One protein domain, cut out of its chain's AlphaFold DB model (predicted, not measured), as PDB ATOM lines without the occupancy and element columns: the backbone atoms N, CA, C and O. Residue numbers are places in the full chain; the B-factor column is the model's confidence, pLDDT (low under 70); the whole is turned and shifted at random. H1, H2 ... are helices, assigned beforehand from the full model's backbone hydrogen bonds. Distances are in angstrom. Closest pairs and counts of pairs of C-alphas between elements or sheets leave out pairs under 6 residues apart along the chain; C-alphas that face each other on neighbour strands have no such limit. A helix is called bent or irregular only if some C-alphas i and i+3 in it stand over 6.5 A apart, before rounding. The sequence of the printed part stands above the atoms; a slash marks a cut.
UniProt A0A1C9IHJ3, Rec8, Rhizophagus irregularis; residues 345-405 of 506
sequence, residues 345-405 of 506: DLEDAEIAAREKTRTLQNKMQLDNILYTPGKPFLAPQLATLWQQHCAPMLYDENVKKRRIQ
ATOM      1  N   ASP A 345      -7.495 -22.019 -65.897       95.00
ATOM      2  CA  ASP A 345      -6.906 -21.661 -67.203       95.00
ATOM      3  C   ASP A 345      -7.972 -21.302 -68.261       95.00
ATOM      4  O   ASP A 345      -7.791 -20.389 -69.076       95.00
ATOM      5  N   LEU A 346      -9.103 -22.023 -68.276       93.88
ATOM      6  CA  LEU A 346     -10.227 -21.747 -69.179       93.88
ATOM      7  C   LEU A 346     -10.982 -20.467 -68.793       93.88
ATOM      8  O   LEU A 346     -11.433 -19.741 -69.684       93.88
ATOM      9  N   GLU A 347     -11.114 -20.176 -67.498       95.31
ATOM     10  CA  GLU A 347     -11.737 -18.946 -67.001       95.31
ATOM     11  C   GLU A 347     -10.867 -17.720 -67.335       95.31
ATOM     12  O   GLU A 347     -11.372 -16.748 -67.906       95.31
ATOM     13  N   ASP A 348      -9.549 -17.804 -67.135       95.12
ATOM     14  CA  ASP A 348      -8.585 -16.774 -67.548       95.12
ATOM     15  C   ASP A 348      -8.570 -16.566 -69.073       95.12
ATOM     16  O   ASP A 348      -8.561 -15.427 -69.562       95.12
ATOM     17  N   ALA A 349      -8.648 -17.647 -69.859       93.62
ATOM     18  CA  ALA A 349      -8.777 -17.561 -71.313       93.62
ATOM     19  C   ALA A 349     -10.087 -16.872 -71.746       93.62
ATOM     20  O   ALA A 349     -10.078 -16.074 -72.695       93.62
ATOM     21  N   GLU A 350     -11.205 -17.120 -71.052       94.50
ATOM     22  CA  GLU A 350     -12.473 -16.432 -71.311       94.50
ATOM     23  C   GLU A 350     -12.395 -14.943 -70.935       94.50
ATOM     24  O   GLU A 350     -12.821 -14.088 -71.719       94.50
ATOM     25  N   ILE A 351     -11.805 -14.604 -69.785       93.94
ATOM     26  CA  ILE A 351     -11.582 -13.216 -69.355       93.94
ATOM     27  C   ILE A 351     -10.739 -12.468 -70.399       93.94
ATOM     28  O   ILE A 351     -11.144 -11.398 -70.869       93.94
ATOM     29  N   ALA A 352      -9.635 -13.061 -70.860       94.56
ATOM     30  CA  ALA A 352      -8.784 -12.481 -71.897       94.56
ATOM     31  C   ALA A 352      -9.507 -12.326 -73.253       94.56
ATOM     32  O   ALA A 352      -9.246 -11.372 -73.995       94.56
ATOM     33  N   ALA A 353     -10.430 -13.227 -73.605       91.56
ATOM     34  CA  ALA A 353     -11.262 -13.101 -74.806       91.56
ATOM     35  C   ALA A 353     -12.314 -11.977 -74.676       91.56
ATOM     36  O   ALA A 353     -12.509 -11.186 -75.610       91.56
ATOM     37  N   ARG A 354     -12.955 -11.852 -73.508       92.88
ATOM     38  CA  ARG A 354     -13.880 -10.754 -73.175       92.88
ATOM     39  C   ARG A 354     -13.169  -9.395 -73.176       92.88
ATOM     40  O   ARG A 354     -13.717  -8.413 -73.675       92.88
ATOM     41  N   GLU A 355     -11.923  -9.321 -72.713       93.75
ATOM     42  CA  GLU A 355     -11.134  -8.086 -72.792       93.75
ATOM     43  C   GLU A 355     -10.720  -7.743 -74.233       93.75
ATOM     44  O   GLU A 355     -10.864  -6.594 -74.659       93.75
ATOM     45  N   LYS A 356     -10.289  -8.725 -75.037       93.31
ATOM     46  CA  LYS A 356      -9.980  -8.525 -76.470       93.31
ATOM     47  C   LYS A 356     -11.192  -8.039 -77.272       93.31
ATOM     48  O   LYS A 356     -11.064  -7.144 -78.106       93.31
ATOM     49  N   THR A 357     -12.385  -8.566 -77.002       90.75
ATOM     50  CA  THR A 357     -13.615  -8.073 -77.649       90.75
ATOM     51  C   THR A 357     -13.992  -6.668 -77.174       90.75
ATOM     52  O   THR A 357     -14.324  -5.823 -78.007       90.75
ATOM     53  N   ARG A 358     -13.853  -6.359 -75.878       90.62
ATOM     54  CA  ARG A 358     -14.063  -5.002 -75.340       90.62
ATOM     55  C   ARG A 358     -13.067  -3.983 -75.903       90.62
ATOM     56  O   ARG A 358     -13.463  -2.871 -76.236       90.62
ATOM     57  N   THR A 359     -11.789  -4.331 -76.043       90.44
ATOM     58  CA  THR A 359     -10.773  -3.437 -76.632       90.44
ATOM     59  C   THR A 359     -11.010  -3.206 -78.123       90.44
ATOM     60  O   THR A 359     -10.912  -2.064 -78.570       90.44
ATOM     61  N   LEU A 360     -11.429  -4.231 -78.877       89.94
ATOM     62  CA  LEU A 360     -11.882  -4.072 -80.263       89.94
ATOM     63  C   LEU A 360     -13.107  -3.145 -80.352       89.94
ATOM     64  O   LEU A 360     -13.103  -2.212 -81.152       89.94
ATOM     65  N   GLN A 361     -14.123  -3.341 -79.505       88.94
ATOM     66  CA  GLN A 361     -15.299  -2.463 -79.445       88.94
ATOM     67  C   GLN A 361     -14.921  -1.019 -79.096       88.94
ATOM     68  O   GLN A 361     -15.375  -0.100 -79.770       88.94
ATOM     69  N   ASN A 362     -14.049  -0.808 -78.106       88.94
ATOM     70  CA  ASN A 362     -13.540   0.517 -77.745       88.94
ATOM     71  C   ASN A 362     -12.783   1.166 -78.914       88.94
ATOM     72  O   ASN A 362     -12.970   2.352 -79.171       88.94
ATOM     73  N   LYS A 363     -11.963   0.400 -79.651       85.12
ATOM     74  CA  LYS A 363     -11.265   0.879 -80.852       85.12
ATOM     75  C   LYS A 363     -12.260   1.277 -81.943       85.12
ATOM     76  O   LYS A 363     -12.171   2.387 -82.446       85.12
ATOM     77  N   MET A 364     -13.255   0.438 -82.239       81.62
ATOM     78  CA  MET A 364     -14.311   0.755 -83.209       81.62
ATOM     79  C   MET A 364     -15.144   1.975 -82.787       81.62
ATOM     80  O   MET A 364     -15.478   2.805 -83.623       81.62
ATOM     81  N   GLN A 365     -15.464   2.124 -81.499       83.75
ATOM     82  CA  GLN A 365     -16.146   3.312 -80.976       83.75
ATOM     83  C   GLN A 365     -15.277   4.567 -81.106       83.75
ATOM     84  O   GLN A 365     -15.784   5.614 -81.498       83.75
ATOM     85  N   LEU A 366     -13.978   4.469 -80.820       83.50
ATOM     86  CA  LEU A 366     -13.027   5.570 -80.947       83.50
ATOM     87  C   LEU A 366     -12.807   5.965 -82.415       83.50
ATOM     88  O   LEU A 366     -12.867   7.151 -82.728       83.50
ATOM     89  N   ASP A 367     -12.653   4.999 -83.320       76.44
ATOM     90  CA  ASP A 367     -12.591   5.239 -84.766       76.44
ATOM     91  C   ASP A 367     -13.905   5.868 -85.268       76.44
ATOM     92  O   ASP A 367     -13.879   6.866 -85.992       76.44
ATOM     93  N   ASN A 368     -15.065   5.390 -84.803       79.38
ATOM     94  CA  ASN A 368     -16.349   6.019 -85.111       79.38
ATOM     95  C   ASN A 368     -16.397   7.475 -84.612       79.38
ATOM     96  O   ASN A 368     -16.761   8.356 -85.384       79.38
ATOM     97  N   ILE A 369     -15.989   7.764 -83.372       80.81
ATOM     98  CA  ILE A 369     -15.982   9.127 -82.807       80.81
ATOM     99  C   ILE A 369     -14.995  10.054 -83.537       80.81
ATOM    100  O   ILE A 369     -15.267  11.247 -83.677       80.81
ATOM    101  N   LEU A 370     -13.850   9.535 -83.990       73.69
ATOM    102  CA  LEU A 370     -12.816  10.333 -84.650       73.69
ATOM    103  C   LEU A 370     -13.113  10.602 -86.128       73.69
ATOM    104  O   LEU A 370     -12.873  11.719 -86.584       73.69
ATOM    105  N   TYR A 371     -13.613   9.610 -86.871       71.12
ATOM    106  CA  TYR A 371     -13.750   9.686 -88.331       71.12
ATOM    107  C   TYR A 371     -15.202   9.860 -88.815       71.12
ATOM    108  O   TYR A 371     -15.406  10.280 -89.958       71.12
ATOM    109  N   THR A 372     -16.216   9.631 -87.970       71.75
ATOM    110  CA  THR A 372     -17.631   9.914 -88.300       71.75
ATOM    111  C   THR A 372     -17.984  11.364 -87.946       71.75
ATOM    112  O   THR A 372     -17.588  11.852 -86.886       71.75
ATOM    113  N   PRO A 373     -18.761  12.086 -88.773       69.81
ATOM    114  CA  PRO A 373     -19.295  13.389 -88.389       69.81
ATOM    115  C   PRO A 373     -20.220  13.261 -87.165       69.81
ATOM    116  O   PRO A 373     -21.153  12.463 -87.160       69.81
ATOM    117  N   GLY A 374     -20.029  14.114 -86.150       66.81
ATOM    118  CA  GLY A 374     -20.814  14.102 -84.899       66.81
ATOM    119  C   GLY A 374     -22.318  14.405 -85.039       66.81
ATOM    120  O   GLY A 374     -23.041  14.426 -84.045       66.81
ATOM    121  N   LYS A 375     -22.800  14.650 -86.262       74.94
ATOM    122  CA  LYS A 375     -24.215  14.582 -86.645       74.94
ATOM    123  C   LYS A 375     -24.310  13.788 -87.952       74.94
ATOM    124  O   LYS A 375     -23.584  14.137 -88.885       74.94
ATOM    125  N   PRO A 376     -25.196  12.783 -88.065       71.19
ATOM    126  CA  PRO A 376     -25.383  12.064 -89.317       71.19
ATOM    127  C   PRO A 376     -25.924  13.019 -90.387       71.19
ATOM    128  O   PRO A 376     -26.899  13.741 -90.163       71.19
ATOM    129  N   PHE A 377     -25.286  13.040 -91.555       73.00
ATOM    130  CA  PHE A 377     -25.752  13.850 -92.674       73.00
ATOM    131  C   PHE A 377     -26.995  13.207 -93.304       73.00
ATOM    132  O   PHE A 377     -26.934  12.068 -93.755       73.00
ATOM    133  N   LEU A 378     -28.104  13.951 -93.403       74.38
ATOM    134  CA  LEU A 378     -29.305  13.486 -94.121       74.38
ATOM    135  C   LEU A 378     -29.090  13.352 -95.642       74.38
ATOM    136  O   LEU A 378     -29.897  12.716 -96.313       74.38
ATOM    137  N   ALA A 379     -28.037  13.964 -96.193       77.50
ATOM    138  CA  ALA A 379     -27.732  13.952 -97.621       77.50
ATOM    139  C   ALA A 379     -26.451  13.138 -97.904       77.50
ATOM    140  O   ALA A 379     -25.388  13.496 -97.382       77.50
ATOM    141  N   PRO A 380     -26.495  12.102 -98.768       75.31
ATOM    142  CA  PRO A 380     -25.346  11.223 -99.018       75.31
ATOM    143  C   PRO A 380     -24.159  11.954 -99.669       75.31
ATOM    144  O   PRO A 380     -23.008  11.629 -99.395       75.31
ATOM    145  N   GLN A 381     -24.429  13.005-100.448       79.69
ATOM    146  CA  GLN A 381     -23.420  13.858-101.095       79.69
ATOM    147  C   GLN A 381     -22.480  14.558-100.093       79.69
ATOM    148  O   GLN A 381     -21.330  14.861-100.410       79.69
ATOM    149  N   LEU A 382     -22.961  14.822 -98.873       74.94
ATOM    150  CA  LEU A 382     -22.167  15.473 -97.830       74.94
ATOM    151  C   LEU A 382     -21.311  14.455 -97.057       74.94
ATOM    152  O   LEU A 382     -20.206  14.782 -96.627       74.94
ATOM    153  N   ALA A 383     -21.772  13.202 -96.966       73.06
ATOM    154  CA  ALA A 383     -20.981  12.086 -96.451       73.06
ATOM    155  C   ALA A 383     -19.807  11.747 -97.385       73.06
ATOM    156  O   ALA A 383     -18.681  11.607 -96.909       73.06
ATOM    157  N   THR A 384     -20.028  11.713 -98.706       76.75
ATOM    158  CA  THR A 384     -18.944  11.495 -99.681       76.75
ATOM    159  C   THR A 384     -17.888  12.599 -99.624       76.75
ATOM    160  O   THR A 384     -16.699  12.297 -99.629       76.75
ATOM    161  N   LEU A 385     -18.296  13.869 -99.478       79.38
ATOM    162  CA  LEU A 385     -17.363  14.995 -99.331       79.38
ATOM    163  C   LEU A 385     -16.527  14.873 -98.047       79.38
ATOM    164  O   LEU A 385     -15.304  15.013 -98.088       79.38
ATOM    165  N   TRP A 386     -17.163  14.558 -96.913       78.44
ATOM    166  CA  TRP A 386     -16.464  14.336 -95.642       78.44
ATOM    167  C   TRP A 386     -15.435  13.203 -95.740       78.44
ATOM    168  O   TRP A 386     -14.294  13.370 -95.310       78.44
ATOM    169  N   GLN A 387     -15.805  12.080 -96.356       72.94
ATOM    170  CA  GLN A 387     -14.919  10.928 -96.523       72.94
ATOM    171  C   GLN A 387     -13.757  11.204 -97.496       72.94
ATOM    172  O   GLN A 387     -12.664  10.686 -97.291       72.94
ATOM    173  N   GLN A 388     -13.960  12.049 -98.514       73.81
ATOM    174  CA  GLN A 388     -12.934  12.405 -99.504       73.81
ATOM    175  C   GLN A 388     -11.978  13.520 -99.054       73.81
ATOM    176  O   GLN A 388     -10.829  13.532 -99.489       73.81
ATOM    177  N   HIS A 389     -12.419  14.455 -98.204       68.38
ATOM    178  CA  HIS A 389     -11.626  15.646 -97.859       68.38
ATOM    179  C   HIS A 389     -11.369  15.846 -96.361       68.38
ATOM    180  O   HIS A 389     -10.309  16.353 -95.999       68.38
ATOM    181  N   CYS A 390     -12.288  15.450 -95.477       67.19
ATOM    182  CA  CYS A 390     -12.143  15.673 -94.034       67.19
ATOM    183  C   CYS A 390     -11.500  14.477 -93.320       67.19
ATOM    184  O   CYS A 390     -10.607  14.670 -92.495       67.19
ATOM    185  N   ALA A 391     -11.895  13.248 -93.668       64.44
ATOM    186  CA  ALA A 391     -11.315  12.037 -93.092       64.44
ATOM    187  C   ALA A 391      -9.803  11.875 -93.399       64.44
ATOM    188  O   ALA A 391      -9.053  11.617 -92.455       64.44
ATOM    189  N   PRO A 392      -9.288  12.115 -94.629       64.19
ATOM    190  CA  PRO A 392      -7.854  11.986 -94.932       64.19
ATOM    191  C   PRO A 392      -6.951  12.884 -94.078       64.19
ATOM    192  O   PRO A 392      -5.874  12.460 -93.667       64.19
ATOM    193  N   MET A 393      -7.413  14.090 -93.723       59.53
ATOM    194  CA  MET A 393      -6.665  15.005 -92.849       59.53
ATOM    195  C   MET A 393      -6.568  14.524 -91.391       59.53
ATOM    196  O   MET A 393      -5.783  15.074 -90.624       59.53
ATOM    197  N   LEU A 394      -7.354  13.520 -90.989       58.03
ATOM    198  CA  LEU A 394      -7.304  12.903 -89.658       58.03
ATOM    199  C   LEU A 394      -6.433  11.634 -89.634       58.03
ATOM    200  O   LEU A 394      -5.940  11.259 -88.570       58.03
ATOM    201  N   TYR A 395      -6.204  11.006 -90.792       58.88
ATOM    202  CA  TYR A 395      -5.248   9.903 -90.937       58.88
ATOM    203  C   TYR A 395      -3.789  10.382 -91.010       58.88
ATOM    204  O   TYR A 395      -2.896   9.609 -90.671       58.88
ATOM    205  N   ASP A 396      -3.533  11.643 -91.383       62.47
ATOM    206  CA  ASP A 396      -2.188  12.234 -91.383       62.47
ATOM    207  C   ASP A 396      -1.594  12.290 -89.959       62.47
ATOM    208  O   ASP A 396      -2.038  13.040 -89.081       62.47
ATOM    209  N   GLU A 397      -0.535  11.508 -89.741       58.41
ATOM    210  CA  GLU A 397       0.219  11.426 -88.486       58.41
ATOM    211  C   GLU A 397       0.712  12.796 -87.985       58.41
ATOM    212  O   GLU A 397       0.820  13.027 -86.777       58.41
ATOM    213  N   ASN A 398       0.951  13.751 -88.888       55.88
ATOM    214  CA  ASN A 398       1.379  15.108 -88.539       55.88
ATOM    215  C   ASN A 398       0.234  15.976 -87.989       55.88
ATOM    216  O   ASN A 398       0.476  16.995 -87.332       55.88
ATOM    217  N   VAL A 399      -1.022  15.600 -88.241       57.88
ATOM    218  CA  VAL A 399      -2.213  16.222 -87.644       57.88
ATOM    219  C   VAL A 399      -2.545  15.550 -86.311       57.88
ATOM    220  O   VAL A 399      -2.789  16.261 -85.330       57.88
ATOM    221  N   LYS A 400      -2.436  14.214 -86.217       53.56
ATOM    222  CA  LYS A 400      -2.566  13.481 -84.942       53.56
ATOM    223  C   LYS A 400      -1.585  13.998 -83.888       53.56
ATOM    224  O   LYS A 400      -2.016  14.391 -82.805       53.56
ATOM    225  N   LYS A 401      -0.290  14.100 -84.216       54.84
ATOM    226  CA  LYS A 401       0.758  14.586 -83.293       54.84
ATOM    227  C   LYS A 401       0.468  15.989 -82.741       54.84
ATOM    228  O   LYS A 401       0.632  16.214 -81.544       54.84
ATOM    229  N   ARG A 402      -0.045  16.906 -83.574       57.50
ATOM    230  CA  ARG A 402      -0.443  18.263 -83.146       57.50
ATOM    231  C   ARG A 402      -1.695  18.272 -82.258       57.50
ATOM    232  O   ARG A 402      -1.754  19.049 -81.309       57.50
ATOM    233  N   ARG A 403      -2.686  17.410 -82.522       52.75
ATOM    234  CA  ARG A 403      -3.914  17.333 -81.705       52.75
ATOM    235  C   ARG A 403      -3.691  16.629 -80.362       52.75
ATOM    236  O   ARG A 403      -4.261  17.064 -79.367       52.75
ATOM    237  N   ILE A 404      -2.848  15.595 -80.305       52.03
ATOM    238  CA  ILE A 404      -2.544  14.870 -79.057       52.03
ATOM    239  C   ILE A 404      -1.868  15.804 -78.042       52.03
ATOM    240  O   ILE A 404      -2.329  15.889 -76.908       52.03
ATOM    241  N   GLN A 405      -0.873  16.596 -78.464       48.59
ATOM    242  CA  GLN A 405      -0.228  17.603 -77.604       48.59
ATOM    243  C   GLN A 405      -1.231  18.614 -77.012       48.59
ATOM    244  O   GLN A 405      -1.106  19.000 -75.852       48.59
TER     245      GLN A 405
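This is residues 345 to 405 of the 506 residues of the protein "Rec8" of Rhizophagus irregularis (UniProt A0A1C9IHJ3). One long, straight helix, H1, reaches out like a shaft, and beyond its far end three shorter helices, H2, H3 and H4, follow one another in a loose row set crosswise to it, roughly like the crosspiece of a T. Residues 345 to 369 of H1 stick out free from this crosspiece, and at the H4 end of the crosspiece residues 396 to 402, of which 397 to 402 belong to H4, also stand free; contacts between the helices are few. The printed part has 61 residues with four named helices, in the order H1, H2, H3, H4, and no named strand, and its class is all helix. The whole is extended, with a radius of gyration of the C-alphas of 16.8 A, and its C-alphas span 51 by 32 by 15 A, a flat outline whose length is made by H1.

The first helix, H1, is residues 345 to 371, and it touches no helix. A short link of 8 residues joins it to H2, residues 380 to 390. H1 and H2 are apart, but only just, with their closest C-alphas at 8.4 A. H2 is followed by H3, residues 392 to 395, after a tight link of 1 residue, and H2 and H3 meet only through their link. H1 and H3 are near each other: they are close but not clearly touching, with 2 pairs of C-alphas within 8 A. Their closest C-alphas are those of Tyr 371 and Leu 394, 7.3 A apart, while their centres are 24.3 A apart. Another tight link of 1 residue joins H3 to H4, residues 397 to 405. H3 and H4 are close but not clearly touching, their closest C-alphas being those of Leu 394 and Lys 400, 6.7 A apart, with the centres 10.5 A apart. H4 is apart from H1 and from H2. In H1 and H2 every pair of O of residue i and N of residue i+4 is within hydrogen-bond range, in H4 4 of 5 are, and H3 is too short for such a pair but has its 1 pair of O of residue i and N of residue i+3 within range.

H1 begins at Asp 345, whose C-alpha is at (-6.906, -21.661, -67.203), and ends at Tyr 371, whose C-alpha is at (-13.750, 9.686, -88.331). It is the longest helix, with 27 residues and 38.4 A from first to last C-alpha. H2, from Pro 380 to Cys 390, begins with C-alpha 380 at (-25.346, 11.223, -99.018) and measures 14.8 A. H2 is neither bent nor irregular, but only just: C-alphas 387 and 390 are 6.0 A apart. H3, from Pro 392 to Tyr 395, measures 5.2 A. H4, from Glu 397 to Gln 405, measures 12.5 A and ends with C-alpha 405 at (-0.228, 17.603, -77.604).

The two C-alphas farthest apart are those of Asp 345 and Gln 381, at 51.8 A, and the first and last printed C-alphas, of Asp 345 and Gln 405, are 41.2 A apart. The printed part has no cut, and no link is long. The mean pLDDT of the printed part of this model is 76.1, and 19 residues are under 70, namely 373 to 374 and 389 to 405. By element the mean pLDDT is 88 in H1, 75 in H2, 60 in H3 and 55 in H4.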